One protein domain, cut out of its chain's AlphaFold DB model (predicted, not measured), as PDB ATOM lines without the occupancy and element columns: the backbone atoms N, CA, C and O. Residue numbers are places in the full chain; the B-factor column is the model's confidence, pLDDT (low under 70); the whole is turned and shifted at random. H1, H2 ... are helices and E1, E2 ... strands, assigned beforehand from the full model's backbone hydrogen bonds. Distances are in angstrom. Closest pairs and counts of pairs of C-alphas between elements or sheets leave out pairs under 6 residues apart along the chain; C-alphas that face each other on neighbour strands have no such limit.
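Overview. This is residues 59 to 92, 102 to 144, 172 to 289 and 301 to 316 of the 316 residues of the protein "Adipocyte plasma membrane-associated protein" of Chelonia mydas (UniProt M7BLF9). A twisted sheet of four strands, E7 E8 E9 E10, stands in the middle, with the hairpin E5 and E6 and the small sheet E2 E3 E4 on the side of its edge strand E7, and H1 sitting between it and a third sheet, E1 E11 E12. Three helices, H3, H4 and H5, make an arm between E8 and E9, from which residues 231 to 237 and 240 to 245 stick out. The printed part has 211 residues, with five named helices and twelve named strands in the order H1 E1 H2 E2 E3 E4 E5 E6 E7 E8 H3 H4 H5 E9 E10 E11 E12; the sheets are antiparallel. The class is mixed, helices and strands, with 103 of the 211 residues, under half, in named elements. The whole is compact, with a radius of gyration of the C-alphas of 18.6 A and spans of 49 by 42 by 39 A.

Along the chain. E7, residues 196 to 203, is 19.0 A long and bends by 69 degrees at residue 199; its C-alpha 196 is at (222.291, 230.997, 187.729). E8, residues 209 to 216, is 18.0 A long and bends by 60 degrees at residue 213. E9, residues 255 to 260, is 16.5 A long, and E10, residues 266 to 272, is 17.5 A long. E5 is residues 174 to 177 and E6 residues 187 to 191. E2, residues 108 to 113, E3, residues 118 to 123, and E4, residues 127 to 132, measure 13.8, 15.7 and 16.5 A. E1, residues 79 to 86, is 15.1 A long and bends by 53 degrees at residue 83; E11 is residues 303 to 307, 13.5 A, and E12 residues 313 to 315. The helices are H1, residues 74 to 77, with C-alpha 74 at (238.295, 229.428, 179.866), H2, residues 102 to 105, H3, residues 224 to 229, H4, residues 232 to 241, 14.5 A, and H5, residues 244 to 250, 10.3 A. C-alpha 241 is at (221.842, 249.939, 205.810).

Arrangement. From edge to edge of the sheet E7 E8 E9 E10 the strands' lines turn by 64 degrees. E7 and E8 are a hairpin, with N 202 and O 210 2.8 A apart; N 211 and O 258 join E8 to E9 at 2.8 A, and N 257 and O 270 join the hairpin E9 and E10 at 2.9 A, each within hydrogen-bond range. H1 is on this sheet at a height of 6.0 A, only just over none of its strands, with 2 C-alphas falling on E10; the closest C-alphas of H1 and E10, those of Lys 74 and Phe 270, are 5.4 A apart. H1 only grazes the sheet E1 E11 E12 with its residues 75 to 77. In that sheet N 81 and O 305 are 2.7 A apart, and N 314 and O 306, in the hairpin E11 and E12, 2.7 A. The closest C-alphas of E5 and E7, those of Ile 174 and Pro 198, are 8.0 A apart; in the hairpin E5 and E6, N 176 and O 188 are 2.9 A apart. E2 E3 E4 is a meander, each strand the antiparallel neighbour of the one before, with N 112 and O 120 at 2.9 A and N 121 and O 129 at 2.9 A. E2 and E7 are only just apart, their closest C-alphas 8.2 A from each other. H2 is not on the sheet E2 E3 E4 and touches no helix. H3 and H4 touch only at the corner, and only just, with 3 pairs of C-alphas within 8 A, the closest those of Ile 228 and Lys 235 at 6.4 A, at a steep tilt of 66 degrees. H4 and H5 are close but not clearly touching, Ile 238 and Val 247 having the closest C-alphas, 7.7 A apart. In H3 and H4 every O i to N i+4 pair is within hydrogen-bond range, in H5 2 of 3; H1 and H2 are too short for such a pair.

Size, cuts and confidence. The C-alphas farthest apart, those of Leu 182 and Leu 241, are 53.1 A from each other. Three cuts leave out residues 93 to 101, 145 to 171 and 290 to 300, with gaps between C-alphas of 11.4, 18.8 and 19.3 A. Of the links that are printed whole, none is long. The mean pLDDT of the printed part is 71.3, and 68 residues are under 70, among them 79 to 92, 136 to 144, 276 to 289 and 301 to 316.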
ATOM      1  N   PHE A  59     214.329 228.812 196.702       72.00
ATOM      2  CA  PHE A  59     214.713 228.389 195.364       72.00
ATOM      3  C   PHE A  59     214.909 226.880 195.319       72.00
ATOM      4  O   PHE A  59     215.410 226.285 196.269       72.00
ATOM      5  N   LYS A  60     214.596 226.270 194.171       82.25
ATOM      6  CA  LYS A  60     215.051 224.909 193.885       82.25
ATOM      7  C   LYS A  60     216.580 224.890 193.881       82.25
ATOM      8  O   LYS A  60     217.224 225.838 193.411       82.25
ATOM      9  N   GLU A  61     217.152 223.825 194.424       84.44
ATOM     10  CA  GLU A  61     218.596 223.630 194.440       84.44
ATOM     11  C   GLU A  61     219.136 223.599 192.998       84.44
ATOM     12  O   GLU A  61     218.548 222.920 192.146       84.44
ATOM     13  N   PRO A  62     220.186 224.377 192.673       86.75
ATOM     14  CA  PRO A  62     220.698 224.441 191.313       86.75
ATOM     15  C   PRO A  62     221.425 223.133 190.953       86.75
ATOM     16  O   PRO A  62     221.857 222.399 191.845       86.75
ATOM     17  N   PRO A  63     221.557 222.813 189.657       90.25
ATOM     18  CA  PRO A  63     222.225 221.599 189.209       90.25
ATOM     19  C   PRO A  63     223.693 221.589 189.638       90.25
ATOM     20  O   PRO A  63     224.339 222.637 189.708       90.25
ATOM     21  N   LEU A  64     224.220 220.387 189.877       92.31
ATOM     22  CA  LEU A  64     225.635 220.185 190.168       92.31
ATOM     23  C   LEU A  64     226.494 220.668 188.992       92.31
ATOM     24  O   LEU A  64     226.248 220.315 187.834       92.31
ATOM     25  N   LEU A  65     227.523 221.454 189.301       90.88
ATOM     26  CA  LEU A  65     228.513 221.949 188.345       90.88
ATOM     27  C   LEU A  65     229.512 220.839 187.991       90.88
ATOM     28  O   LEU A  65     230.685 220.885 188.350       90.88
ATOM     29  N   THR A  66     229.018 219.810 187.311       91.88
ATOM     30  CA  THR A  66     229.780 218.624 186.900       91.88
ATOM     31  C   THR A  66     229.627 218.371 185.402       91.88
ATOM     32  O   THR A  66     228.624 218.761 184.798       91.88
ATOM     33  N   GLY A  67     230.604 217.701 184.787       92.62
ATOM     34  CA  GLY A  67     230.575 217.385 183.358       92.62
ATOM     35  C   GLY A  67     230.585 218.650 182.496       92.62
ATOM     36  O   GLY A  67     231.510 219.452 182.566       92.62
ATOM     37  N   ALA A  68     229.535 218.867 181.700       90.94
ATOM     38  CA  ALA A  68     229.430 220.032 180.815       90.94
ATOM     39  C   ALA A  68     229.384 221.390 181.544       90.94
ATOM     40  O   ALA A  68     229.589 222.416 180.898       90.94
ATOM     41  N   LEU A  69     229.098 221.396 182.853       92.06
ATOM     42  CA  LEU A  69     229.036 222.584 183.714       92.06
ATOM     43  C   LEU A  69     230.243 222.717 184.657       92.06
ATOM     44  O   LEU A  69     230.208 223.529 185.581       92.06
ATOM     45  N   GLU A  70     231.286 221.908 184.469       93.12
ATOM     46  CA  GLU A  70     232.441 221.887 185.364       93.12
ATOM     47  C   GLU A  70     233.160 223.255 185.417       93.12
ATOM     48  O   GLU A  70     233.496 223.823 184.362       93.12
ATOM     49  N   PRO A  71     233.427 223.799 186.627       91.06
ATOM     50  CA  PRO A  71     234.110 225.074 186.787       91.06
ATOM     51  C   PRO A  71     235.476 225.091 186.103       91.06
ATOM     52  O   PRO A  71     236.287 224.182 186.246       91.06
ATOM     53  N   ASN A  72     235.754 226.169 185.375       88.38
ATOM     54  CA  ASN A  72     237.002 226.350 184.637       88.38
ATOM     55  C   ASN A  72     237.431 227.830 184.603       88.38
ATOM     56  O   ASN A  72     236.850 228.675 185.278       88.38
ATOM     57  N   ILE A  73     238.486 228.143 183.848       86.44
ATOM     58  CA  ILE A  73     238.991 229.516 183.660       86.44
ATOM     59  C   ILE A  73     239.012 229.931 182.183       86.44
ATOM     60  O   ILE A  73     239.740 230.848 181.804       86.44
ATOM     61  N   LYS A  74     238.237 229.252 181.327       81.00
ATOM     62  CA  LYS A  74     238.295 229.428 179.866       81.00
ATOM     63  C   LYS A  74     237.925 230.846 179.426       81.00
ATOM     64  O   LYS A  74     238.466 231.322 178.437       81.00
ATOM     65  N   LEU A  75     237.065 231.546 180.176       77.94
ATOM     66  CA  LEU A  75     236.727 232.944 179.876       77.94
ATOM     67  C   LEU A  75     237.937 233.880 179.988       77.94
ATOM     68  O   LEU A  75     237.993 234.874 179.275       77.94
ATOM     69  N   ARG A  76     238.934 233.562 180.824       74.44
ATOM     70  CA  ARG A  76     240.141 234.398 180.970       74.44
ATOM     71  C   ARG A  76     241.048 234.369 179.746       74.44
ATOM     72  O   ARG A  76     241.864 235.263 179.582       74.44
ATOM     73  N   GLN A  77     240.929 233.325 178.934       72.50
ATOM     74  CA  GLN A  77     241.682 233.164 177.692       72.50
ATOM     75  C   GLN A  77     240.955 233.793 176.501       72.50
ATOM     76  O   GLN A  77     241.437 233.696 175.376       72.50
ATOM     77  N   ALA A  78     239.778 234.381 176.722       70.31
ATOM     78  CA  ALA A  78     239.037 235.012 175.654       70.31
ATOM     79  C   ALA A  78     239.732 236.312 175.230       70.31
ATOM     80  O   ALA A  78     240.088 237.153 176.059       70.31
ATOM     81  N   GLU A  79     239.922 236.465 173.926       63.53
ATOM     82  CA  GLU A  79     240.511 237.650 173.323       63.53
ATOM     83  C   GLU A  79     239.491 238.786 173.338       63.53
ATOM     84  O   GLU A  79     238.352 238.601 172.909       63.53
ATOM     85  N   ARG A  80     239.893 239.968 173.806       64.44
ATOM     86  CA  ARG A  80     239.078 241.176 173.667       64.44
ATOM     87  C   ARG A  80     239.183 241.687 172.240       64.44
ATOM     88  O   ARG A  80     240.264 242.023 171.776       64.44
ATOM     89  N   ILE A  81     238.048 241.798 171.577       61.38
ATOM     90  CA  ILE A  81     237.900 242.401 170.261       61.38
ATOM     91  C   ILE A  81     237.051 243.672 170.378       61.38
ATOM     92  O   ILE A  81     236.148 243.771 171.212       61.38
ATOM     93  N   PHE A  82     237.367 244.657 169.537       59.03
ATOM     94  CA  PHE A  82     236.675 245.948 169.465       59.03
ATOM     95  C   PHE A  82     236.688 246.783 170.760       59.03
ATOM     96  O   PHE A  82     235.789 247.593 170.988       59.03
ATOM     97  N   GLU A  83     237.709 246.632 171.608       61.78
ATOM     98  CA  GLU A  83     237.856 247.445 172.821       61.78
ATOM     99  C   GLU A  83     237.892 248.940 172.458       61.78
ATOM    100  O   GLU A  83     238.716 249.379 171.658       61.78
ATOM    101  N   ASN A  84     236.955 249.711 173.017       60.97
ATOM    102  CA  ASN A  84     236.739 251.135 172.724       60.97
ATOM    103  C   ASN A  84     236.366 251.468 171.263       60.97
ATOM    104  O   ASN A  84     236.376 252.640 170.885       60.97
ATOM    105  N   GLN A  85     236.038 250.466 170.443       51.81
ATOM    106  CA  GLN A  85     235.668 250.640 169.031       51.81
ATOM    107  C   GLN A  85     234.173 250.451 168.782       51.81
ATOM    108  O   GLN A  85     233.664 250.895 167.757       51.81
ATOM    109  N   ILE A  86     233.464 249.804 169.707       54.09
ATOM    110  CA  ILE A  86     232.020 249.588 169.622       54.09
ATOM    111  C   ILE A  86     231.297 250.318 170.750       54.09
ATOM    112  O   ILE A  86     231.747 250.339 171.898       54.09
ATOM    113  N   VAL A  87     230.150 250.896 170.400       52.72
ATOM    114  CA  VAL A  87     229.127 251.330 171.351       52.72
ATOM    115  C   VAL A  87     228.112 250.198 171.422       52.72
ATOM    116  O   VAL A  87     227.278 250.031 170.535       52.72
ATOM    117  N   GLY A  88     228.250 249.346 172.430       49.94
ATOM    118  CA  GLY A  88     227.328 248.250 172.678       49.94
ATOM    119  C   GLY A  88     225.967 248.799 173.110       49.94
ATOM    120  O   GLY A  88     225.920 249.757 173.886       49.94
ATOM    121  N   PRO A  89     224.851 248.215 172.644       46.97
ATOM    122  CA  PRO A  89     223.524 248.627 173.071       46.97
ATOM    123  C   PRO A  89     223.260 248.107 174.492       46.97
ATOM    124  O   PRO A  89     222.538 247.134 174.691       46.97
ATOM    125  N   GLU A  90     223.850 248.741 175.507       43.88
ATOM    126  CA  GLU A  90     223.345 248.623 176.886       43.88
ATOM    127  C   GLU A  90     222.086 249.486 177.087       43.88
ATOM    128  O   GLU A  90     221.316 249.284 178.030       43.88
ATOM    129  N   SER A  91     221.841 250.430 176.176       42.94
ATOM    130  CA  SER A  91     220.620 251.214 176.099       42.94
ATOM    131  C   SER A  91     220.337 251.587 174.647       42.94
ATOM    132  O   SER A  91     221.224 251.997 173.900       42.94
ATOM    133  N   ILE A  92     219.073 251.481 174.236       46.81
ATOM    134  CA  ILE A  92     218.602 252.367 173.173       46.81
ATOM    135  C   ILE A  92     218.748 253.772 173.744       46.81
ATOM    136  O   ILE A  92     218.230 254.047 174.829       46.81
ATOM    137  N   GLU A 102     210.405 255.068 181.370       68.81
ATOM    138  CA  GLU A 102     210.418 253.633 181.005       68.81
ATOM    139  C   GLU A 102     209.024 252.983 181.118       68.81
ATOM    140  O   GLU A 102     208.678 252.078 180.361       68.81
ATOM    141  N   LEU A 103     208.185 253.456 182.047       68.25
ATOM    142  CA  LEU A 103     206.808 252.978 182.226       68.25
ATOM    143  C   LEU A 103     205.879 253.351 181.059       68.25
ATOM    144  O   LEU A 103     204.882 252.663 180.815       68.25
ATOM    145  N   THR A 104     206.190 254.449 180.376       69.94
ATOM    146  CA  THR A 104     205.382 255.064 179.318       69.94
ATOM    147  C   THR A 104     205.942 254.751 177.933       69.94
ATOM    148  O   THR A 104     205.170 254.499 177.010       69.94
ATOM    149  N   CYS A 105     207.268 254.757 177.773       70.31
ATOM    150  CA  CYS A 105     207.938 254.481 176.502       70.31
ATOM    151  C   CYS A 105     208.382 253.018 176.352       70.31
ATOM    152  O   CYS A 105     208.553 252.552 175.226       70.31
ATOM    153  N   GLY A 106     208.465 252.266 177.451       70.56
ATOM    154  CA  GLY A 106     208.970 250.896 177.471       70.56
ATOM    155  C   GLY A 106     210.461 250.827 177.792       70.56
ATOM    156  O   GLY A 106     211.167 251.830 177.876       70.56
ATOM    157  N   ARG A 107     210.940 249.602 177.987       69.94
ATOM    158  CA  ARG A 107     212.353 249.278 178.187       69.94
ATOM    159  C   ARG A 107     212.683 248.002 177.410       69.94
ATOM    160  O   ARG A 107     212.610 246.907 177.984       69.94
ATOM    161  N   PRO A 108     213.030 248.116 176.119       71.81
ATOM    162  CA  PRO A 108     213.464 246.978 175.325       71.81
ATOM    163  C   PRO A 108     214.802 246.458 175.861       71.81
ATOM    164  O   PRO A 108     215.793 247.181 175.900       71.81
ATOM    165  N   LEU A 109     214.808 245.202 176.307       68.81
ATOM    166  CA  LEU A 109     215.991 244.494 176.810       68.81
ATOM    167  C   LEU A 109     216.614 243.586 175.744       68.81
ATOM    168  O   LEU A 109     217.767 243.189 175.871       68.81
ATOM    169  N   GLY A 110     215.861 243.250 174.696       70.38
ATOM    170  CA  GLY A 110     216.352 242.448 173.584       70.38
ATOM    171  C   GLY A 110     215.611 242.769 172.298       70.38
ATOM    172  O   GLY A 110     214.395 242.958 172.302       70.38
ATOM    173  N   ILE A 111     216.348 242.820 171.196       73.69
ATOM    174  CA  ILE A 111     215.812 243.062 169.860       73.69
ATOM    175  C   ILE A 111     216.437 242.052 168.903       73.69
ATOM    176  O   ILE A 111     217.616 241.710 169.026       73.69
ATOM    177  N   ARG A 112     215.640 241.531 167.969       73.88
ATOM    178  CA  ARG A 112     216.137 240.618 166.943       73.88
ATOM    179  C   ARG A 112     215.362 240.727 165.644       73.88
ATOM    180  O   ARG A 112     214.138 240.644 165.647       73.88
ATOM    181  N   ALA A 113     216.084 240.823 164.533       75.75
ATOM    182  CA  ALA A 113     215.489 240.701 163.210       75.75
ATOM    183  C   ALA A 113     214.832 239.319 163.040       75.75
ATOM    184  O   ALA A 113     215.438 238.276 163.301       75.75
ATOM    185  N   GLY A 114     213.568 239.337 162.642       73.88
ATOM    186  CA  GLY A 114     212.778 238.190 162.237       73.88
ATOM    187  C   GLY A 114     212.740 238.026 160.714       73.88
ATOM    188  O   GLY A 114     213.307 238.832 159.975       73.88
ATOM    189  N   PRO A 115     212.068 236.976 160.220       75.00
ATOM    190  CA  PRO A 115     211.802 236.822 158.792       75.00
ATOM    191  C   PRO A 115     210.855 237.924 158.283       75.00
ATOM    192  O   PRO A 115     210.113 238.506 159.064       75.00
ATOM    193  N   ASN A 116     210.834 238.171 156.969       77.00
ATOM    194  CA  ASN A 116     209.882 239.078 156.303       77.00
ATOM    195  C   ASN A 116     209.891 240.535 156.810       77.00
ATOM    196  O   ASN A 116     208.828 241.126 156.974       77.00
ATOM    197  N   ASN A 117     211.073 241.123 157.040       78.44
ATOM    198  CA  ASN A 117     211.214 242.496 157.553       78.44
ATOM    199  C   ASN A 117     210.511 242.716 158.905       78.44
ATOM    200  O   ASN A 117     210.052 243.806 159.227       78.44
ATOM    201  N   THR A 118     210.432 241.669 159.718       77.00
ATOM    202  CA  THR A 118     209.951 241.762 161.090       77.00
ATOM    203  C   THR A 118     211.108 242.073 162.040       77.00
ATOM    204  O   THR A 118     212.225 241.593 161.871       77.00
ATOM    205  N   LEU A 119     210.822 242.803 163.111       78.12
ATOM    206  CA  LEU A 119     211.673 242.983 164.275       78.12
ATOM    207  C   LEU A 119     210.945 242.450 165.517       78.12
ATOM    208  O   LEU A 119     209.861 242.914 165.865       78.12
ATOM    209  N   PHE A 120     211.537 241.478 166.201       77.69
ATOM    210  CA  PHE A 120     211.065 241.019 167.503       77.69
ATOM    211  C   PHE A 120     211.690 241.869 168.598       77.69
ATOM    212  O   PHE A 120     212.912 241.996 168.662       77.69
ATOM    213  N   VAL A 121     210.857 242.416 169.478       76.44
ATOM    214  CA  VAL A 121     211.288 243.235 170.611       76.44
ATOM    215  C   VAL A 121     210.798 242.600 171.903       76.44
ATOM    216  O   VAL A 121     209.613 242.309 172.048       76.44
ATOM    217  N   ALA A 122     211.716 242.372 172.836       75.38
ATOM    218  CA  ALA A 122     211.448 241.909 174.188       75.38
ATOM    219  C   ALA A 122     211.573 243.090 175.158       75.38
ATOM    220  O   ALA A 122     212.674 243.564 175.439       75.38
ATOM    221  N   ASP A 123     210.437 243.559 175.665       74.44
ATOM    222  CA  ASP A 123     210.331 244.729 176.532       74.44
ATOM    223  C   ASP A 123     209.971 244.344 177.973       74.44
ATOM    224  O   ASP A 123     209.105 243.497 178.213       74.44
ATOM    225  N   ALA A 124     210.622 244.985 178.947       68.88
ATOM    226  CA  ALA A 124     210.417 244.708 180.368       68.88
ATOM    227  C   ALA A 124     208.986 245.012 180.862       68.88
ATOM    228  O   ALA A 124     208.519 244.391 181.821       68.88
ATOM    229  N   TYR A 125     208.287 245.952 180.218       69.56
ATOM    230  CA  TYR A 125     206.946 246.418 180.575       69.56
ATOM    231  C   TYR A 125     205.866 245.906 179.618       69.56
ATOM    232  O   TYR A 125     204.770 245.552 180.068       69.56
ATOM    233  N   TYR A 126     206.164 245.849 178.318       70.19
ATOM    234  CA  TYR A 126     205.208 245.474 177.271       70.19
ATOM    235  C   TYR A 126     205.284 244.009 176.827       70.19
ATOM    236  O   TYR A 126     204.395 243.555 176.105       70.19
ATOM    237  N   GLY A 127     206.271 243.244 177.301       73.00
ATOM    238  CA  GLY A 127     206.458 241.847 176.914       73.00
ATOM    239  C   GLY A 127     207.102 241.710 175.534       73.00
ATOM    240  O   GLY A 127     207.787 242.616 175.067       73.00
ATOM    241  N   ILE A 128     206.912 240.557 174.888       75.06
ATOM    242  CA  ILE A 128     207.478 240.287 173.559       75.06
ATOM    243  C   ILE A 128     206.481 240.736 172.494       75.06
ATOM    244  O   ILE A 128     205.327 240.336 172.532       75.06
ATOM    245  N   TYR A 129     206.899 241.535 171.522       75.19
ATOM    246  CA  TYR A 129     206.036 241.926 170.412       75.19
ATOM    247  C   TYR A 129     206.794 242.010 169.093       75.19
ATOM    248  O   TYR A 129     208.023 242.024 169.040       75.19
ATOM    249  N   GLU A 130     206.014 242.015 168.019       79.31
ATOM    250  CA  GLU A 130     206.473 242.062 166.641       79.31
ATOM    251  C   GLU A 130     206.310 243.491 166.104       79.31
ATOM    252  O   GLU A 130     205.258 244.108 166.298       79.31
ATOM    253  N   ILE A 131     207.328 244.027 165.437       79.19
ATOM    254  CA  ILE A 131     207.284 245.306 164.723       79.19
ATOM    255  C   ILE A 131     207.606 245.034 163.257       79.19
ATOM    256  O   ILE A 131     208.536 244.293 162.959       79.19
ATOM    257  N   ASP A 132     206.863 245.639 162.343       78.56
ATOM    258  CA  ASP A 132     207.248 245.680 160.934       78.56
ATOM    259  C   ASP A 132     208.347 246.741 160.758       78.56
ATOM    260  O   ASP A 132     208.157 247.910 161.102       78.56
ATOM    261  N   SER A 133     209.519 246.336 160.267       70.44
ATOM    262  CA  SER A 133     210.700 247.196 160.175       70.44
ATOM    263  C   SER A 133     210.575 248.295 159.117       70.44
ATOM    264  O   SER A 133     211.397 249.204 159.103       70.44
ATOM    265  N   VAL A 134     209.582 248.217 158.225       72.81
ATOM    266  CA  VAL A 134     209.326 249.206 157.169       72.81
ATOM    267  C   VAL A 134     208.304 250.233 157.637       72.81
ATOM    268  O   VAL A 134     208.498 251.431 157.452       72.81
ATOM    269  N   THR A 135     207.212 249.784 158.260       71.12
ATOM    270  CA  THR A 135     206.154 250.694 158.735       71.12
ATOM    271  C   THR A 135     206.418 251.242 160.137       71.12
ATOM    272  O   THR A 135     205.749 252.188 160.553       71.12
ATOM    273  N   ALA A 136     207.366 250.646 160.872       66.31
ATOM    274  CA  ALA A 136     207.678 250.924 162.275       66.31
ATOM    275  C   ALA A 136     206.454 250.852 163.213       66.31
ATOM    276  O   ALA A 136     206.492 251.346 164.342       66.31
ATOM    277  N   GLN A 137     205.359 250.221 162.772       65.31
ATOM    278  CA  GLN A 137     204.156 250.077 163.577       65.31
ATOM    279  C   GLN A 137     204.267 248.826 164.454       65.31
ATOM    280  O   GLN A 137     204.432 247.715 163.941       65.31
ATOM    281  N   PRO A 138     204.169 248.967 165.788       62.88
ATOM    282  CA  PRO A 138     204.240 247.822 166.671       62.88
ATOM    283  C   PRO A 138     202.929 247.040 166.583       62.88
ATOM    284  O   PRO A 138     201.871 247.513 167.002       62.88
ATOM    285  N   ASN A 139     202.992 245.798 166.108       64.31
ATOM    286  CA  ASN A 139     201.867 244.876 166.161       64.31
ATOM    287  C   ASN A 139     201.787 244.260 167.567       64.31
ATOM    288  O   ASN A 139     202.051 243.076 167.788       64.31
ATOM    289  N   ARG A 140     201.412 245.097 168.547       56.41
ATOM    290  CA  ARG A 140     201.313 244.750 169.982       56.41
ATOM    291  C   ARG A 140     200.261 243.672 170.290       56.41
ATOM    292  O   ARG A 140     200.106 243.252 171.433       56.41
ATOM    293  N   THR A 141     199.527 243.235 169.274       47.31
ATOM    294  CA  THR A 141     198.409 242.295 169.353       47.31
ATOM    295  C   THR A 141     198.811 240.829 169.208       47.31
ATOM    296  O   THR A 141     198.044 239.970 169.628       47.31
ATOM    297  N   ARG A 142     199.979 240.504 168.629       49.81
ATOM    298  CA  ARG A 142     200.253 239.123 168.177       49.81
ATOM    299  C   ARG A 142     200.923 238.192 169.186       49.81
ATOM    300  O   ARG A 142     200.690 236.992 169.108       49.81
ATOM    301  N   ILE A 143     201.701 238.708 170.137       49.06
ATOM    302  CA  ILE A 143     202.295 237.907 171.226       49.06
ATOM    303  C   ILE A 143     202.175 238.694 172.531       49.06
ATOM    304  O   ILE A 143     203.144 238.944 173.234       49.06
ATOM    305  N   ARG A 144     200.966 239.135 172.887       39.84
ATOM    306  CA  ARG A 144     200.767 239.685 174.228       39.84
ATOM    307  C   ARG A 144     200.916 238.532 175.213       39.84
ATOM    308  O   ARG A 144     199.965 237.798 175.457       39.84
ATOM    309  N   SER A 172     214.725 232.279 186.766       66.88
ATOM    310  CA  SER A 172     213.682 232.277 185.747       66.88
ATOM    311  C   SER A 172     214.004 231.207 184.711       66.88
ATOM    312  O   SER A 172     215.123 231.203 184.192       66.88
ATOM    313  N   PRO A 173     213.065 230.291 184.413       82.44
ATOM    314  CA  PRO A 173     213.256 229.339 183.332       82.44
ATOM    315  C   PRO A 173     213.365 230.073 181.990       82.44
ATOM    316  O   PRO A 173     212.829 231.173 181.827       82.44
ATOM    317  N   ILE A 174     214.028 229.448 181.019       82.50
ATOM    318  CA  ILE A 174     213.966 229.891 179.627       82.50
ATOM    319  C   ILE A 174     212.666 229.353 179.045       82.50
ATOM    320  O   ILE A 174     212.453 228.144 179.015       82.50
ATOM    321  N   THR A 175     211.803 230.248 178.577       83.81
ATOM    322  CA  THR A 175     210.554 229.904 177.891       83.81
ATOM    323  C   THR A 175     210.738 230.110 176.396       83.81
ATOM    324  O   THR A 175     211.252 231.144 175.965       83.81
ATOM    325  N   ARG A 176     210.314 229.132 175.600       82.44
ATOM    326  CA  ARG A 176     210.299 229.216 174.144       82.44
ATOM    327  C   ARG A 176     208.893 229.586 173.688       82.44
ATOM    328  O   ARG A 176     207.904 229.070 174.193       82.44
ATOM    329  N   TYR A 177     208.825 230.507 172.732       82.00
ATOM    330  CA  TYR A 177     207.581 230.964 172.120       82.00
ATOM    331  C   TYR A 177     207.565 230.574 170.647       82.00
ATOM    332  O   TYR A 177     208.520 230.835 169.914       82.00
ATOM    333  N   TYR A 178     206.468 229.963 170.210       80.62
ATOM    334  CA  TYR A 178     206.306 229.500 168.840       80.62
ATOM    335  C   TYR A 178     205.721 230.621 167.978       80.62
ATOM    336  O   TYR A 178     204.572 231.027 168.141       80.62
ATOM    337  N   VAL A 179     206.517 231.133 167.039       75.25
ATOM    338  CA  VAL A 179     206.123 232.241 166.144       75.25
ATOM    339  C   VAL A 179     205.498 231.765 164.824       75.25
ATOM    340  O   VAL A 179     204.832 232.534 164.129       75.25
ATOM    341  N   SER A 180     205.672 230.488 164.483       76.06
ATOM    342  CA  SER A 180     205.194 229.862 163.248       76.06
ATOM    343  C   SER A 180     204.846 228.382 163.466       76.06
ATOM    344  O   SER A 180     205.124 227.814 164.523       76.06
ATOM    345  N   GLY A 181     204.206 227.763 162.470       80.88
ATOM    346  CA  GLY A 181     203.772 226.363 162.525       80.88
ATOM    347  C   GLY A 181     202.465 226.142 163.295       80.88
ATOM    348  O   GLY A 181     201.773 227.090 163.662       80.88
ATOM    349  N   LEU A 182     202.123 224.871 163.533       82.44
ATOM    350  CA  LEU A 182     200.871 224.461 164.193       82.44
ATOM    351  C   LEU A 182     200.764 224.941 165.646       82.44
ATOM    352  O   LEU A 182     199.664 225.126 166.155       82.44
ATOM    353  N   MET A 183     201.903 225.168 166.301       80.94
ATOM    354  CA  MET A 183     201.973 225.650 167.680       80.94
ATOM    355  C   MET A 183     202.032 227.177 167.798       80.94
ATOM    356  O   MET A 183     202.261 227.691 168.891       80.94
ATOM    357  N   LYS A 184     201.851 227.920 166.697       79.31
ATOM    358  CA  LYS A 184     201.972 229.383 166.679       79.31
ATOM    359  C   LYS A 184     201.131 230.043 167.781       79.31
ATOM    360  O   LYS A 184     199.936 229.793 167.897       79.31
ATOM    361  N   GLY A 185     201.762 230.926 168.553       75.69
ATOM    362  CA  GLY A 185     201.164 231.614 169.701       75.69
ATOM    363  C   GLY A 185     201.265 230.839 171.019       75.69
ATOM    364  O   GLY A 185     201.031 231.416 172.078       75.69
ATOM    365  N   GLY A 186     201.652 229.563 170.976       79.00
ATOM    366  CA  GLY A 186     201.946 228.754 172.151       79.00
ATOM    367  C   GLY A 186     203.319 229.055 172.754       79.00
ATOM    368  O   GLY A 186     204.194 229.656 172.120       79.00
ATOM    369  N   ALA A 187     203.509 228.591 173.987       81.69
ATOM    370  CA  ALA A 187     204.768 228.682 174.710       81.69
ATOM    371  C   ALA A 187     204.994 227.431 175.559       81.69
ATOM    372  O   ALA A 187     204.045 226.885 176.119       81.69
ATOM    373  N   ASP A 188     206.246 227.017 175.684       84.00
ATOM    374  CA  ASP A 188     206.673 225.920 176.542       84.00
ATOM    375  C   ASP A 188     207.973 226.265 177.270       84.00
ATOM    376  O   ASP A 188     208.668 227.244 176.972       84.00
ATOM    377  N   ILE A 189     208.278 225.484 178.299       84.94
ATOM    378  CA  ILE A 189     209.500 225.678 179.063       84.94
ATOM    379  C   ILE A 189     210.634 224.954 178.344       84.94
ATOM    380  O   ILE A 189     210.592 223.743 178.160       84.94
ATOM    381  N   PHE A 190     211.648 225.715 177.942       86.88
ATOM    382  CA  PHE A 190     212.805 225.198 177.227       86.88
ATOM    383  C   PHE A 190     213.879 224.664 178.177       86.88
ATOM    384  O   PHE A 190     214.364 223.555 177.990       86.88
ATOM    385  N   VAL A 191     214.244 225.444 179.201       88.25
ATOM    386  CA  VAL A 191     215.189 225.021 180.247       88.25
ATOM    387  C   VAL A 191     214.731 225.550 181.597       88.25
ATOM    388  O   VAL A 191     214.480 226.744 181.761       88.25
ATOM    389  N   GLU A 192     214.672 224.661 182.583       85.62
ATOM    390  CA  GLU A 192     214.366 224.988 183.976       85.62
ATOM    391  C   GLU A 192     215.611 224.972 184.858       85.62
ATOM    392  O   GLU A 192     216.591 224.293 184.557       85.62
ATOM    393  N   ASN A 193     215.525 225.669 185.997       86.69
ATOM    394  CA  ASN A 193     216.460 225.543 187.117       86.69
ATOM    395  C   ASN A 193     217.940 225.593 186.701       86.69
ATOM    396  O   ASN A 193     218.715 224.688 186.996       86.69
ATOM    397  N   MET A 194     218.325 226.638 185.977       88.62
ATOM    398  CA  MET A 194     219.710 226.838 185.554       88.62
ATOM    399  C   MET A 194     220.642 227.119 186.747       88.62
ATOM    400  O   MET A 194     220.176 227.566 187.801       88.62
ATOM    401  N   PRO A 195     221.969 226.934 186.588       89.19
ATOM    402  CA  PRO A 195     222.972 227.201 187.632       89.19
ATOM    403  C   PRO A 195     223.166 228.700 187.951       89.19
ATOM    404  O   PRO A 195     224.194 229.114 188.484       89.19
ATOM    405  N   GLY A 196     222.204 229.552 187.604       86.12
ATOM    406  CA  GLY A 196     222.291 230.997 187.729       86.12
ATOM    407  C   GLY A 196     221.067 231.713 187.167       86.12
ATOM    408  O   GLY A 196     220.076 231.092 186.779       86.12
ATOM    409  N   PHE A 197     221.151 233.040 187.141       81.38
ATOM    410  CA  PHE A 197     220.134 233.924 186.590       81.38
ATOM    411  C   PHE A 197     220.488 234.257 185.140       81.38
ATOM    412  O   PHE A 197     221.455 234.993 184.920       81.38
ATOM    413  N   PRO A 198     219.734 233.736 184.160       79.31
ATOM    414  CA  PRO A 198     219.998 234.024 182.760       79.31
ATOM    415  C   PRO A 198     219.766 235.509 182.494       79.31
ATOM    416  O   PRO A 198     218.832 236.101 183.033       79.31
ATOM    417  N   ASP A 199     220.614 236.088 181.658       72.19
ATOM    418  CA  ASP A 199     220.485 237.477 181.220       72.19
ATOM    419  C   ASP A 199     220.267 237.531 179.707       72.19
ATOM    420  O   ASP A 199     219.183 237.867 179.237       72.19
ATOM    421  N   ASN A 200     221.256 237.069 178.937       73.44
ATOM    422  CA  ASN A 200     221.236 237.136 177.476       73.44
ATOM    423  C   ASN A 200     221.318 235.754 176.838       73.44
ATOM    424  O   ASN A 200     222.065 234.896 177.305       73.44
ATOM    425  N   ILE A 201     220.574 235.568 175.742       75.69
ATOM    426  CA  ILE A 201     220.517 234.321 174.971       75.69
ATOM    427  C   ILE A 201     220.828 234.620 173.502       75.69
ATOM    428  O   ILE A 201     220.231 235.518 172.905       75.69
ATOM    429  N   ARG A 202     221.729 233.850 172.888       75.56
ATOM    430  CA  ARG A 202     222.100 233.953 171.466       75.56
ATOM    431  C   ARG A 202     222.127 232.586 170.806       75.56
ATOM    432  O   ARG A 202     222.181 231.579 171.488       75.56
ATOM    433  N   LEU A 203     222.073 232.552 169.475       74.38
ATOM    434  CA  LEU A 203     222.282 231.305 168.733       74.38
ATOM    435  C   LEU A 203     223.767 230.939 168.761       74.38
ATOM    436  O   LEU A 203     224.607 231.831 168.657       74.38
ATOM    437  N   SER A 204     224.059 229.648 168.878       78.50
ATOM    438  CA  SER A 204     225.401 229.107 168.643       78.50
ATOM    439  C   SER A 204     225.543 228.664 167.186       78.50
ATOM    440  O   SER A 204     224.596 228.120 166.613       78.50
ATOM    441  N   SER A 205     226.721 228.855 166.586       76.25
ATOM    442  CA  SER A 205     227.033 228.343 165.244       76.25
ATOM    443  C   SER A 205     227.034 226.815 165.176       76.25
ATOM    444  O   SER A 205     226.788 226.252 164.113       76.25
ATOM    445  N   SER A 206     227.237 226.136 166.310       76.31
ATOM    446  CA  SER A 206     227.187 224.672 166.423       76.31
ATOM    447  C   SER A 206     225.760 224.107 166.548       76.31
ATOM    448  O   SER A 206     225.570 222.905 166.767       76.31
ATOM    449  N   GLY A 207     224.746 224.971 166.449       79.88
ATOM    450  CA  GLY A 207     223.362 224.663 166.790       79.88
ATOM    451  C   GLY A 207     223.081 224.855 168.283       79.88
ATOM    452  O   GLY A 207     223.954 224.690 169.136       79.88
ATOM    453  N   GLY A 208     221.839 225.215 168.613       84.38
ATOM    454  CA  GLY A 208     221.435 225.561 169.978       84.38
ATOM    455  C   GLY A 208     221.736 227.016 170.357       84.38
ATOM    456  O   GLY A 208     221.615 227.917 169.520       84.38
ATOM    457  N   TYR A 209     222.069 227.266 171.630       83.50
ATOM    458  CA  TYR A 209     222.065 228.617 172.201       83.50
ATOM    459  C   TYR A 209     223.180 228.897 173.213       83.50
ATOM    460  O   TYR A 209     223.398 228.122 174.135       83.50
ATOM    461  N   TRP A 210     223.811 230.063 173.113       83.31
ATOM    462  CA  TRP A 210     224.643 230.645 174.164       83.31
ATOM    463  C   TRP A 210     223.782 231.376 175.188       83.31
ATOM    464  O   TRP A 210     222.921 232.162 174.801       83.31
ATOM    465  N   VAL A 211     224.034 231.163 176.478       83.31
ATOM    466  CA  VAL A 211     223.329 231.824 177.582       83.31
ATOM    467  C   VAL A 211     224.331 232.404 178.570       83.31
ATOM    468  O   VAL A 211     225.142 231.671 179.138       83.31
ATOM    469  N   ALA A 212     224.258 233.713 178.796       79.94
ATOM    470  CA  ALA A 212     225.019 234.398 179.835       79.94
ATOM    471  C   ALA A 212     224.257 234.426 181.156       79.94
ATOM    472  O   ALA A 212     223.043 234.643 181.172       79.94
ATOM    473  N   MET A 213     224.986 234.272 182.259       79.69
ATOM    474  CA  MET A 213     224.441 234.380 183.607       79.69
ATOM    475  C   MET A 213     224.850 235.709 184.247       79.69
ATOM    476  O   MET A 213     226.036 236.010 184.353       79.69
ATOM    477  N   SER A 214     223.865 236.472 184.722       73.94
ATOM    478  CA  SER A 214     224.074 237.718 185.480       73.94
ATOM    479  C   SER A 214     224.529 237.466 186.919       73.94
ATOM    480  O   SER A 214     225.245 238.274 187.506       73.94
ATOM    481  N   ALA A 215     224.115 236.336 187.490       78.00
ATOM    482  CA  ALA A 215     224.553 235.850 188.790       78.00
ATOM    483  C   ALA A 215     224.553 234.320 188.788       78.00
ATOM    484  O   ALA A 215     223.649 233.695 188.233       78.00
ATOM    485  N   VAL A 216     225.555 233.717 189.422       82.69
ATOM    486  CA  VAL A 216     225.733 232.259 189.474       82.69
ATOM    487  C   VAL A 216     225.341 231.738 190.850       82.69
ATOM    488  O   VAL A 216     225.660 232.350 191.868       82.69
ATOM    489  N   ARG A 217     224.651 230.599 190.873       87.75
ATOM    490  CA  ARG A 217     224.284 229.860 192.084       87.75
ATOM    491  C   ARG A 217     225.105 228.563 192.109       87.75
ATOM    492  O   ARG A 217     224.694 227.590 191.478       87.75
ATOM    493  N   PRO A 218     226.292 228.550 192.742       85.50
ATOM    494  CA  PRO A 218     227.175 227.390 192.699       85.50
ATOM    495  C   PRO A 218     226.581 226.207 193.472       85.50
ATOM    496  O   PRO A 218     226.082 226.382 194.580       85.50
ATOM    497  N   ASN A 219     226.690 225.005 192.904       87.44
ATOM    498  CA  ASN A 219     226.455 223.741 193.598       87.44
ATOM    499  C   ASN A 219     227.527 222.717 193.172       87.44
ATOM    500  O   ASN A 219     227.596 222.402 191.982       87.44
ATOM    501  N   PRO A 220     228.377 222.215 194.090       85.81
ATOM    502  CA  PRO A 220     228.421 222.530 195.521       85.81
ATOM    503  C   PRO A 220     228.967 223.939 195.787       85.81
ATOM    504  O   PRO A 220     229.809 224.448 195.047       85.81
ATOM    505  N   GLY A 221     228.502 224.582 196.858       83.69
ATOM    506  CA  GLY A 221     229.025 225.879 197.283       83.69
ATOM    507  C   GLY A 221     228.000 226.763 197.980       83.69
ATOM    508  O   GLY A 221     226.820 226.441 198.081       83.69
ATOM    509  N   PHE A 222     228.471 227.906 198.477       82.06
ATOM    510  CA  PHE A 222     227.611 228.908 199.094       82.06
ATOM    511  C   PHE A 222     227.044 229.860 198.035       82.06
ATOM    512  O   PHE A 222     227.789 230.557 197.346       82.06
ATOM    513  N   SER A 223     225.717 229.931 197.951       82.12
ATOM    514  CA  SER A 223     224.993 230.917 197.150       82.12
ATOM    515  C   SER A 223     224.460 232.017 198.065       82.12
ATOM    516  O   SER A 223     223.507 231.816 198.822       82.12
ATOM    517  N   MET A 224     225.058 233.211 197.986       78.94
ATOM    518  CA  MET A 224     224.601 234.364 198.772       78.94
ATOM    519  C   MET A 224     223.150 234.740 198.435       78.94
ATOM    520  O   MET A 224     222.402 235.174 199.309       78.94
ATOM    521  N   VAL A 225     222.739 234.530 197.180       79.44
ATOM    522  CA  VAL A 225     221.370 234.795 196.729       79.44
ATOM    523  C   VAL A 225     220.376 233.870 197.425       79.44
ATOM    524  O   VAL A 225     219.362 234.360 197.918       79.44
ATOM    525  N   ASP A 226     220.690 232.579 197.539       80.69
ATOM    526  CA  ASP A 226     219.814 231.593 198.191       80.69
ATOM    527  C   ASP A 226     219.759 231.813 199.701       80.69
ATOM    528  O   ASP A 226     218.693 231.829 200.313       80.69
ATOM    529  N   PHE A 227     220.911 232.102 200.307       82.38
ATOM    530  CA  PHE A 227     220.978 232.372 201.735       82.38
ATOM    531  C   PHE A 227     220.133 233.587 202.146       82.38
ATOM    532  O   PHE A 227     219.419 233.539 203.154       82.38
ATOM    533  N   ILE A 228     220.215 234.674 201.367       78.62
ATOM    534  CA  ILE A 228     219.450 235.903 201.601       78.62
ATOM    535  C   ILE A 228     217.978 235.702 201.219       78.62
ATOM    536  O   ILE A 228     217.100 236.283 201.863       78.62
ATOM    537  N   SER A 229     217.668 234.898 200.194       75.12
ATOM    538  CA  SER A 229     216.293 234.737 199.708       75.12
ATOM    539  C   SER A 229     215.354 234.136 200.743       75.12
ATOM    540  O   SER A 229     214.219 234.610 200.875       75.12
ATOM    541  N   GLU A 230     215.868 233.184 201.514       75.44
ATOM    542  CA  GLU A 230     215.182 232.502 202.609       75.44
ATOM    543  C   GLU A 230     215.005 233.365 203.863       75.44
ATOM    544  O   GLU A 230     214.235 233.005 204.751       75.44
ATOM    545  N   LYS A 231     215.711 234.501 203.969       79.31
ATOM    546  CA  LYS A 231     215.758 235.321 205.191       79.31
ATOM    547  C   LYS A 231     215.254 236.742 204.923       79.31
ATOM    548  O   LYS A 231     216.046 237.684 204.834       79.31
ATOM    549  N   PRO A 232     213.922 236.933 204.843       73.94
ATOM    550  CA  PRO A 232     213.282 238.238 204.683       73.94
ATOM    551  C   PRO A 232     213.815 239.345 205.594       73.94
ATOM    552  O   PRO A 232     214.006 240.476 205.150       73.94
ATOM    553  N   TRP A 233     214.098 239.030 206.859       73.69
ATOM    554  CA  TRP A 233     214.605 240.001 207.827       73.69
ATOM    555  C   TRP A 233     216.004 240.518 207.458       73.69
ATOM    556  O   TRP A 233     216.253 241.716 207.572       73.69
ATOM    557  N   ILE A 234     216.879 239.657 206.917       76.31
ATOM    558  CA  ILE A 234     218.210 240.051 206.432       76.31
ATOM    559  C   ILE A 234     218.072 240.994 205.241       76.31
ATOM    560  O   ILE A 234     218.729 242.032 205.217       76.31
ATOM    561  N   LYS A 235     217.173 240.695 204.289       72.88
ATOM    562  CA  LYS A 235     216.887 241.603 203.163       72.88
ATOM    563  C   LYS A 235     216.511 242.998 203.665       72.88
ATOM    564  O   LYS A 235     217.060 243.978 203.172       72.88
ATOM    565  N   ARG A 236     215.622 243.096 204.664       71.19
ATOM    566  CA  ARG A 236     215.203 244.390 205.241       71.19
ATOM    567  C   ARG A 236     216.383 245.160 205.821       71.19
ATOM    568  O   ARG A 236     216.477 246.359 205.598       71.19
ATOM    569  N   VAL A 237     217.272 244.488 206.546       76.31
ATOM    570  CA  VAL A 237     218.453 245.127 207.146       76.31
ATOM    571  C   VAL A 237     219.437 245.583 206.067       76.31
ATOM    572  O   VAL A 237     219.853 246.737 206.082       76.31
ATOM    573  N   ILE A 238     219.751 244.723 205.092       74.12
ATOM    574  CA  ILE A 238     220.681 245.041 203.998       74.12
ATOM    575  C   ILE A 238     220.180 246.240 203.189       74.12
ATOM    576  O   ILE A 238     220.930 247.191 203.009       74.12
ATOM    577  N   PHE A 239     218.917 246.232 202.750       69.25
ATOM    578  CA  PHE A 239     218.365 247.330 201.944       69.25
ATOM    579  C   PHE A 239     218.203 248.643 202.722       69.25
ATOM    580  O   PHE A 239     218.119 249.698 202.100       69.25
ATOM    581  N   LYS A 240     218.154 248.596 204.060       69.44
ATOM    582  CA  LYS A 240     218.128 249.797 204.907       69.44
ATOM    583  C   LYS A 240     219.513 250.378 205.157       69.44
ATOM    584  O   LYS A 240     219.654 251.593 205.206       69.44
ATOM    585  N   LEU A 241     220.508 249.521 205.376       72.12
ATOM    586  CA  LEU A 241     221.842 249.939 205.810       72.12
ATOM    587  C   LEU A 241     222.814 250.164 204.653       72.12
ATOM    588  O   LEU A 241     223.739 250.960 204.788       72.12
ATOM    589  N   LEU A 242     222.641 249.457 203.536       75.06
ATOM    590  CA  LEU A 242     223.587 249.462 202.425       75.06
ATOM    591  C   LEU A 242     222.915 249.961 201.147       75.06
ATOM    592  O   LEU A 242     221.841 249.496 200.761       75.06
ATOM    593  N   SER A 243     223.589 250.875 200.444       72.00
ATOM    594  CA  SER A 243     223.195 251.256 199.086       72.00
ATOM    595  C   SER A 243     223.345 250.070 198.130       72.00
ATOM    596  O   SER A 243     224.201 249.203 198.332       72.00
ATOM    597  N   GLN A 244     222.558 250.052 197.050       63.47
ATOM    598  CA  GLN A 244     222.629 249.000 196.028       63.47
ATOM    599  C   GLN A 244     224.062 248.802 195.509       63.47
ATOM    600  O   GLN A 244     224.518 247.671 195.375       63.47
ATOM    601  N   GLU A 245     224.805 249.885 195.280       66.25
ATOM    602  CA  GLU A 245     226.202 249.824 194.839       66.25
ATOM    603  C   GLU A 245     227.116 249.136 195.853       66.25
ATOM    604  O   GLU A 245     227.977 248.340 195.480       66.25
ATOM    605  N   THR A 246     226.923 249.422 197.143       71.25
ATOM    606  CA  THR A 246     227.716 248.812 198.214       71.25
ATOM    607  C   THR A 246     227.425 247.323 198.302       71.25
ATOM    608  O   THR A 246     228.358 246.528 198.361       71.25
ATOM    609  N   VAL A 247     226.151 246.926 198.214       69.88
ATOM    610  CA  VAL A 247     225.755 245.510 198.184       69.88
ATOM    611  C   VAL A 247     226.410 244.789 197.005       69.88
ATOM    612  O   VAL A 247     226.998 243.727 197.194       69.88
ATOM    613  N   MET A 248     226.395 245.387 195.809       65.69
ATOM    614  CA  MET A 248     226.993 244.789 194.609       65.69
ATOM    615  C   MET A 248     228.517 244.618 194.701       65.69
ATOM    616  O   MET A 248     229.056 243.728 194.050       65.69
ATOM    617  N   LYS A 249     229.224 245.407 195.524       70.00
ATOM    618  CA  LYS A 249     230.667 245.220 195.779       70.00
ATOM    619  C   LYS A 249     230.974 243.972 196.611       70.00
ATOM    620  O   LYS A 249     232.063 243.424 196.474       70.00
ATOM    621  N   PHE A 250     230.037 243.536 197.454       71.25
ATOM    622  CA  PHE A 250     230.178 242.336 198.284       71.25
ATOM    623  C   PHE A 250     229.684 241.060 197.595       71.25
ATOM    624  O   PHE A 250     229.958 239.964 198.077       71.25
ATOM    625  N   VAL A 251     228.974 241.180 196.469       69.69
ATOM    626  CA  VAL A 251     228.601 240.021 195.653       69.69
ATOM    627  C   VAL A 251     229.870 239.444 195.016       69.69
ATOM    628  O   VAL A 251     230.569 240.176 194.307       69.69
ATOM    629  N   PRO A 252     230.187 238.152 195.238       70.56
ATOM    630  CA  PRO A 252     231.308 237.505 194.574       70.56
ATOM    631  C   PRO A 252     231.177 237.658 193.062       70.56
ATOM    632  O   PRO A 252     230.130 237.354 192.485       70.56
ATOM    633  N   LYS A 253     232.236 238.144 192.415       75.00
ATOM    634  CA  LYS A 253     232.242 238.286 190.962       75.00
ATOM    635  C   LYS A 253     232.427 236.915 190.342       75.00
ATOM    636  O   LYS A 253     233.482 236.311 190.492       75.00
ATOM    637  N   TYR A 254     231.407 236.455 189.639       79.94
ATOM    638  CA  TYR A 254     231.441 235.199 188.918       79.94
ATOM    639  C   TYR A 254     230.815 235.419 187.554       79.94
ATOM    640  O   TYR A 254     229.647 235.795 187.467       79.94
ATOM    641  N   SER A 255     231.573 235.125 186.503       79.62
ATOM    642  CA  SER A 255     231.046 235.138 185.143       79.62
ATOM    643  C   SER A 255     230.871 233.718 184.618       79.62
ATOM    644  O   SER A 255     231.768 232.883 184.755       79.62
ATOM    645  N   LEU A 256     229.706 233.438 184.036       83.19
ATOM    646  CA  LEU A 256     229.361 232.128 183.489       83.19
ATOM    647  C   LEU A 256     228.612 232.289 182.172       83.19
ATOM    648  O   LEU A 256     227.584 232.964 182.107       83.19
ATOM    649  N   VAL A 257     229.126 231.621 181.146       85.75
ATOM    650  CA  VAL A 257     228.477 231.471 179.845       85.75
ATOM    651  C   VAL A 257     228.321 229.985 179.551       85.75
ATOM    652  O   VAL A 257     229.258 229.206 179.719       85.75
ATOM    653  N   ILE A 258     227.129 229.585 179.130       87.81
ATOM    654  CA  ILE A 258     226.767 228.192 178.867       87.81
ATOM    655  C   ILE A 258     226.329 228.055 177.414       87.81
ATOM    656  O   ILE A 258     225.589 228.895 176.910       87.81
ATOM    657  N   GLU A 259     226.747 226.978 176.758       87.12
ATOM    658  CA  GLU A 259     226.167 226.539 175.492       87.12
ATOM    659  C   GLU A 259     225.132 225.442 175.749       87.12
ATOM    660  O   GLU A 259     225.436 224.390 176.323       87.12
ATOM    661  N   LEU A 260     223.910 225.687 175.300       88.94
ATOM    662  CA  LEU A 260     222.798 224.753 175.292       88.94
ATOM    663  C   LEU A 260     222.646 224.135 173.902       88.94
ATOM    664  O   LEU A 260     222.800 224.822 172.895       88.94
ATOM    665  N   GLY A 261     222.278 222.859 173.837       88.19
ATOM    666  CA  GLY A 261     221.804 222.226 172.607       88.19
ATOM    667  C   GLY A 261     220.388 222.673 172.225       88.19
ATOM    668  O   GLY A 261     219.702 223.350 172.987       88.19
ATOM    669  N   GLU A 262     219.906 222.247 171.057       88.75
ATOM    670  CA  GLU A 262     218.553 222.565 170.555       88.75
ATOM    671  C   GLU A 262     217.418 222.034 171.443       88.75
ATOM    672  O   GLU A 262     216.308 222.577 171.441       88.75
ATOM    673  N   THR A 263     217.717 220.994 172.224       87.62
ATOM    674  CA  THR A 263     216.828 220.353 173.200       87.62
ATOM    675  C   THR A 263     216.981 220.906 174.620       87.62
ATOM    676  O   THR A 263     216.266 220.467 175.510       87.62
ATOM    677  N   GLY A 264     217.902 221.851 174.849       86.44
ATOM    678  CA  GLY A 264     218.149 222.440 176.170       86.44
ATOM    679  C   GLY A 264     219.189 221.701 177.020       86.44
ATOM    680  O   GLY A 264     219.396 222.061 178.176       86.44
ATOM    681  N   SER A 265     219.873 220.691 176.471       92.06
ATOM    682  CA  SER A 265     220.975 220.006 177.160       92.06
ATOM    683  C   SER A 265     222.227 220.884 177.263       92.06
ATOM    684  O   SER A 265     222.578 221.602 176.328       92.06
ATOM    685  N   TYR A 266     222.937 220.807 178.390       92.31
ATOM    686  CA  TYR A 266     224.206 221.511 178.586       92.31
ATOM    687  C   TYR A 266     225.309 220.862 177.741       92.31
ATOM    688  O   TYR A 266     225.644 219.698 177.958       92.31
ATOM    689  N   ARG A 267     225.883 221.601 176.784       89.31
ATOM    690  CA  ARG A 267     226.983 221.114 175.931       89.31
ATOM    691  C   ARG A 267     228.349 221.448 176.515       89.31
ATOM    692  O   ARG A 267     229.213 220.582 176.606       89.31
ATOM    693  N   ARG A 268     228.546 222.708 176.906       87.50
ATOM    694  CA  ARG A 268     229.787 223.201 177.516       87.50
ATOM    695  C   ARG A 268     229.548 224.486 178.293       87.50
ATOM    696  O   ARG A 268     228.591 225.214 178.032       87.50
ATOM    697  N   SER A 269     230.473 224.790 179.191       88.19
ATOM    698  CA  SER A 269     230.464 225.999 180.001       88.19
ATOM    699  C   SER A 269     231.820 226.703 180.001       88.19
ATOM    700  O   SER A 269     232.892 226.092 179.899       88.19
ATOM    701  N   PHE A 270     231.764 228.020 180.144       87.25
ATOM    702  CA  PHE A 270     232.908 228.908 180.245       87.25
ATOM    703  C   PHE A 270     232.749 229.716 181.520       87.25
ATOM    704  O   PHE A 270     231.759 230.425 181.700       87.25
ATOM    705  N   HIS A 271     233.724 229.581 182.407       86.38
ATOM    706  CA  HIS A 271     233.677 230.165 183.736       86.38
ATOM    707  C   HIS A 271     234.825 231.160 183.928       86.38
ATOM    708  O   HIS A 271     235.914 231.012 183.361       86.38
ATOM    709  N   ASP A 272     234.569 232.163 184.764       83.25
ATOM    710  CA  ASP A 272     235.578 232.974 185.435       83.25
ATOM    711  C   ASP A 272     235.151 233.204 186.894       83.25
ATOM    712  O   ASP A 272     234.488 234.200 187.202       83.25
ATOM    713  N   PRO A 273     235.528 232.289 187.807       82.94
ATOM    714  CA  PRO A 273     235.111 232.339 189.208       82.94
ATOM    715  C   PRO A 273     235.593 233.569 189.987       82.94
ATOM    716  O   PRO A 273     235.090 233.821 191.075       82.94
ATOM    717  N   ASN A 274     236.574 234.310 189.453       79.00
ATOM    718  CA  ASN A 274     237.140 235.491 190.113       79.00
ATOM    719  C   ASN A 274     236.695 236.806 189.445       79.00
ATOM    720  O   ASN A 274     237.088 237.877 189.907       79.00
ATOM    721  N   GLY A 275     235.941 236.743 188.338       72.06
ATOM    722  CA  GLY A 275     235.530 237.919 187.565       72.06
ATOM    723  C   GLY A 275     236.694 238.834 187.164       72.06
ATOM    724  O   GLY A 275     236.592 240.060 187.265       72.06
ATOM    725  N   MET A 276     237.818 238.233 186.766       69.12
ATOM    726  CA  MET A 276     239.001 238.909 186.227       69.12
ATOM    727  C   MET A 276     238.730 239.492 184.840       69.12
ATOM    728  O   MET A 276     239.279 240.536 184.482       69.12
ATOM    729  N   VAL A 277     237.844 238.851 184.081       63.75
ATOM    730  CA  VAL A 277     237.248 239.411 182.876       63.75
ATOM    731  C   VAL A 277     236.332 240.560 183.313       63.75
ATOM    732  O   VAL A 277     235.173 240.360 183.662       63.75
ATOM    733  N   ARG A 278     236.898 241.771 183.421       47.53
ATOM    734  CA  ARG A 278     236.144 242.982 183.781       47.53
ATOM    735  C   ARG A 278     235.063 243.259 182.728       47.53
ATOM    736  O   ARG A 278     235.379 243.329 181.546       47.53
ATOM    737  N   GLY A 279     233.840 243.488 183.202       48.03
ATOM    738  CA  GLY A 279     232.654 243.800 182.400       48.03
ATOM    739  C   GLY A 279     231.542 242.808 182.724       48.03
ATOM    740  O   GLY A 279     231.820 241.631 182.949       48.03
ATOM    741  N   LYS A 280     230.285 243.258 182.814       44.12
ATOM    742  CA  LYS A 280     229.154 242.322 182.707       44.12
ATOM    743  C   LYS A 280     229.393 241.523 181.432       44.12
ATOM    744  O   LYS A 280     229.682 242.142 180.434       44.12
ATOM    745  N   LEU A 281     229.348 240.197 181.443       46.91
ATOM    746  CA  LEU A 281     229.446 239.441 180.194       46.91
ATOM    747  C   LEU A 281     228.074 239.449 179.506       46.91
ATOM    748  O   LEU A 281     227.241 238.584 179.773       46.91
ATOM    749  N   GLN A 282     227.800 240.457 178.679       41.75
ATOM    750  CA  GLN A 282     226.596 240.570 177.872       41.75
ATOM    751  C   GLN A 282     226.785 239.975 176.470       41.75
ATOM    752  O   GLN A 282     227.321 240.629 175.590       41.75
ATOM    753  N   VAL A 283     226.283 238.768 176.185       36.88
ATOM    754  CA  VAL A 283     226.403 238.190 174.827       36.88
ATOM    755  C   VAL A 283     225.526 238.956 173.827       36.88
ATOM    756  O   VAL A 283     224.306 238.800 173.750       36.88
ATOM    757  N   SER A 284     226.182 239.757 173.004       31.92
ATOM    758  CA  SER A 284     225.632 240.620 171.974       31.92
ATOM    759  C   SER A 284     226.195 240.199 170.619       31.92
ATOM    760  O   SER A 284     227.326 239.748 170.490       31.92
ATOM    761  N   ALA A 285     225.365 240.265 169.599       27.17
ATOM    762  CA  ALA A 285     225.763 240.073 168.219       27.17
ATOM    763  C   ALA A 285     224.791 240.924 167.421       27.17
ATOM    764  O   ALA A 285     223.604 240.596 167.341       27.17
ATOM    765  N   GLU A 286     225.267 242.037 166.888       28.08
ATOM    766  CA  GLU A 286     224.530 242.770 165.877       28.08
ATOM    767  C   GLU A 286     225.453 243.075 164.706       28.08
ATOM    768  O   GLU A 286     226.668 243.227 164.859       28.08
ATOM    769  N   LEU A 287     224.846 243.003 163.526       24.34
ATOM    770  CA  LEU A 287     225.475 243.042 162.222       24.34
ATOM    771  C   LEU A 287     226.336 244.296 162.063       24.34
ATOM    772  O   LEU A 287     225.826 245.411 162.100       24.34
ATOM    773  N   ILE A 288     227.614 244.105 161.734       25.69
ATOM    774  CA  ILE A 288     228.366 245.113 160.987       25.69
ATOM    775  C   ILE A 288     227.775 245.111 159.576       25.69
ATOM    776  O   ILE A 288     228.216 244.382 158.692       25.69
ATOM    777  N   SER A 289     226.716 245.888 159.378       24.58
ATOM    778  CA  SER A 289     226.239 246.251 158.052       24.58
ATOM    779  C   SER A 289     226.291 247.765 157.924       24.58
ATOM    780  O   SER A 289     225.369 248.454 158.343       24.58
ATOM    781  N   LYS A 301     232.440 255.109 174.710       32.94
ATOM    782  CA  LYS A 301     233.229 253.927 174.325       32.94
ATOM    783  C   LYS A 301     233.474 253.051 175.570       32.94
ATOM    784  O   LYS A 301     234.407 253.329 176.313       32.94
ATOM    785  N   SER A 302     232.636 252.045 175.865       33.47
ATOM    786  CA  SER A 302     232.874 251.172 177.044       33.47
ATOM    787  C   SER A 302     232.612 249.671 176.883       33.47
ATOM    788  O   SER A 302     232.963 248.911 177.785       33.47
ATOM    789  N   SER A 303     232.057 249.207 175.762       46.06
ATOM    790  CA  SER A 303     231.790 247.772 175.569       46.06
ATOM    791  C   SER A 303     232.965 247.051 174.911       46.06
ATOM    792  O   SER A 303     233.597 247.585 173.997       46.06
ATOM    793  N   SER A 304     233.227 245.817 175.345       42.59
ATOM    794  CA  SER A 304     234.284 244.956 174.806       42.59
ATOM    795  C   SER A 304     233.690 243.616 174.400       42.59
ATOM    796  O   SER A 304     233.018 242.965 175.194       42.59
ATOM    797  N   MET A 305     233.942 243.172 173.174       53.38
ATOM    798  CA  MET A 305     233.496 241.860 172.722       53.38
ATOM    799  C   MET A 305     234.587 240.829 173.021       53.38
ATOM    800  O   MET A 305     235.765 241.147 172.937       53.38
ATOM    801  N   TYR A 306     234.229 239.604 173.388       51.50
ATOM    802  CA  TYR A 306     235.192 238.544 173.666       51.50
ATOM    803  C   TYR A 306     235.115 237.461 172.596       51.50
ATOM    804  O   TYR A 306     234.040 237.070 172.156       51.50
ATOM    805  N   ARG A 307     236.255 236.929 172.174       52.62
ATOM    806  CA  ARG A 307     236.336 235.755 171.310       52.62
ATOM    807  C   ARG A 307     237.019 234.647 172.093       52.62
ATOM    808  O   ARG A 307     238.189 234.745 172.445       52.62
ATOM    809  N   THR A 308     236.280 233.588 172.395       50.72
ATOM    810  CA  THR A 308     236.915 232.321 172.793       50.72
ATOM    811  C   THR A 308     237.390 231.635 171.513       50.72
ATOM    812  O   THR A 308     236.805 231.899 170.476       50.72
ATOM    813  N   GLY A 309     238.406 230.767 171.522       43.91
ATOM    814  CA  GLY A 309     238.907 230.087 170.305       43.91
ATOM    815  C   GLY A 309     237.891 229.214 169.531       43.91
ATOM    816  O   GLY A 309     238.281 228.481 168.628       43.91
ATOM    817  N   ALA A 310     236.603 229.261 169.885       47.06
ATOM    818  CA  ALA A 310     235.491 228.856 169.037       47.06
ATOM    819  C   ALA A 310     235.199 229.948 167.986       47.06
ATOM    820  O   ALA A 310     235.503 231.119 168.173       47.06
ATOM    821  N   SER A 311     234.561 229.590 166.877       45.50
ATOM    822  CA  SER A 311     234.223 230.517 165.783       45.50
ATOM    823  C   SER A 311     233.335 231.711 166.179       45.50
ATOM    824  O   SER A 311     233.152 232.618 165.369       45.50
ATOM    825  N   ASP A 312     232.787 231.727 167.399       50.88
ATOM    826  CA  ASP A 312     231.696 232.614 167.796       50.88
ATOM    827  C   ASP A 312     232.153 233.651 168.833       50.88
ATOM    828  O   ASP A 312     232.670 233.281 169.895       50.88
ATOM    829  N   PRO A 313     231.934 234.951 168.576       48.22
ATOM    830  CA  PRO A 313     232.153 235.985 169.574       48.22
ATOM    831  C   PRO A 313     231.063 235.967 170.663       48.22
ATOM    832  O   PRO A 313     229.874 235.803 170.395       48.22
ATOM    833  N   ILE A 314     231.487 236.181 171.906       48.44
ATOM    834  CA  ILE A 314     230.709 236.308 173.139       48.44
ATOM    835  C   ILE A 314     230.918 237.750 173.627       48.44
ATOM    836  O   ILE A 314     232.021 238.086 174.025       48.44
ATOM    837  N   VAL A 315     229.932 238.649 173.576       39.84
ATOM    838  CA  VAL A 315     230.164 240.042 174.046       39.84
ATOM    839  C   VAL A 315     230.173 240.135 175.579       39.84
ATOM    840  O   VAL A 315     229.624 239.260 176.261       39.84
ATOM    841  N   ALA A 316     230.859 241.160 176.099       36.94
ATOM    842  CA  ALA A 316     230.675 241.672 177.448       36.94
ATOM    843  C   ALA A 316     230.090 243.083 177.426       36.94
ATOM    844  O   ALA A 316     230.697 243.970 176.776       36.94
TER     845      ALA A 316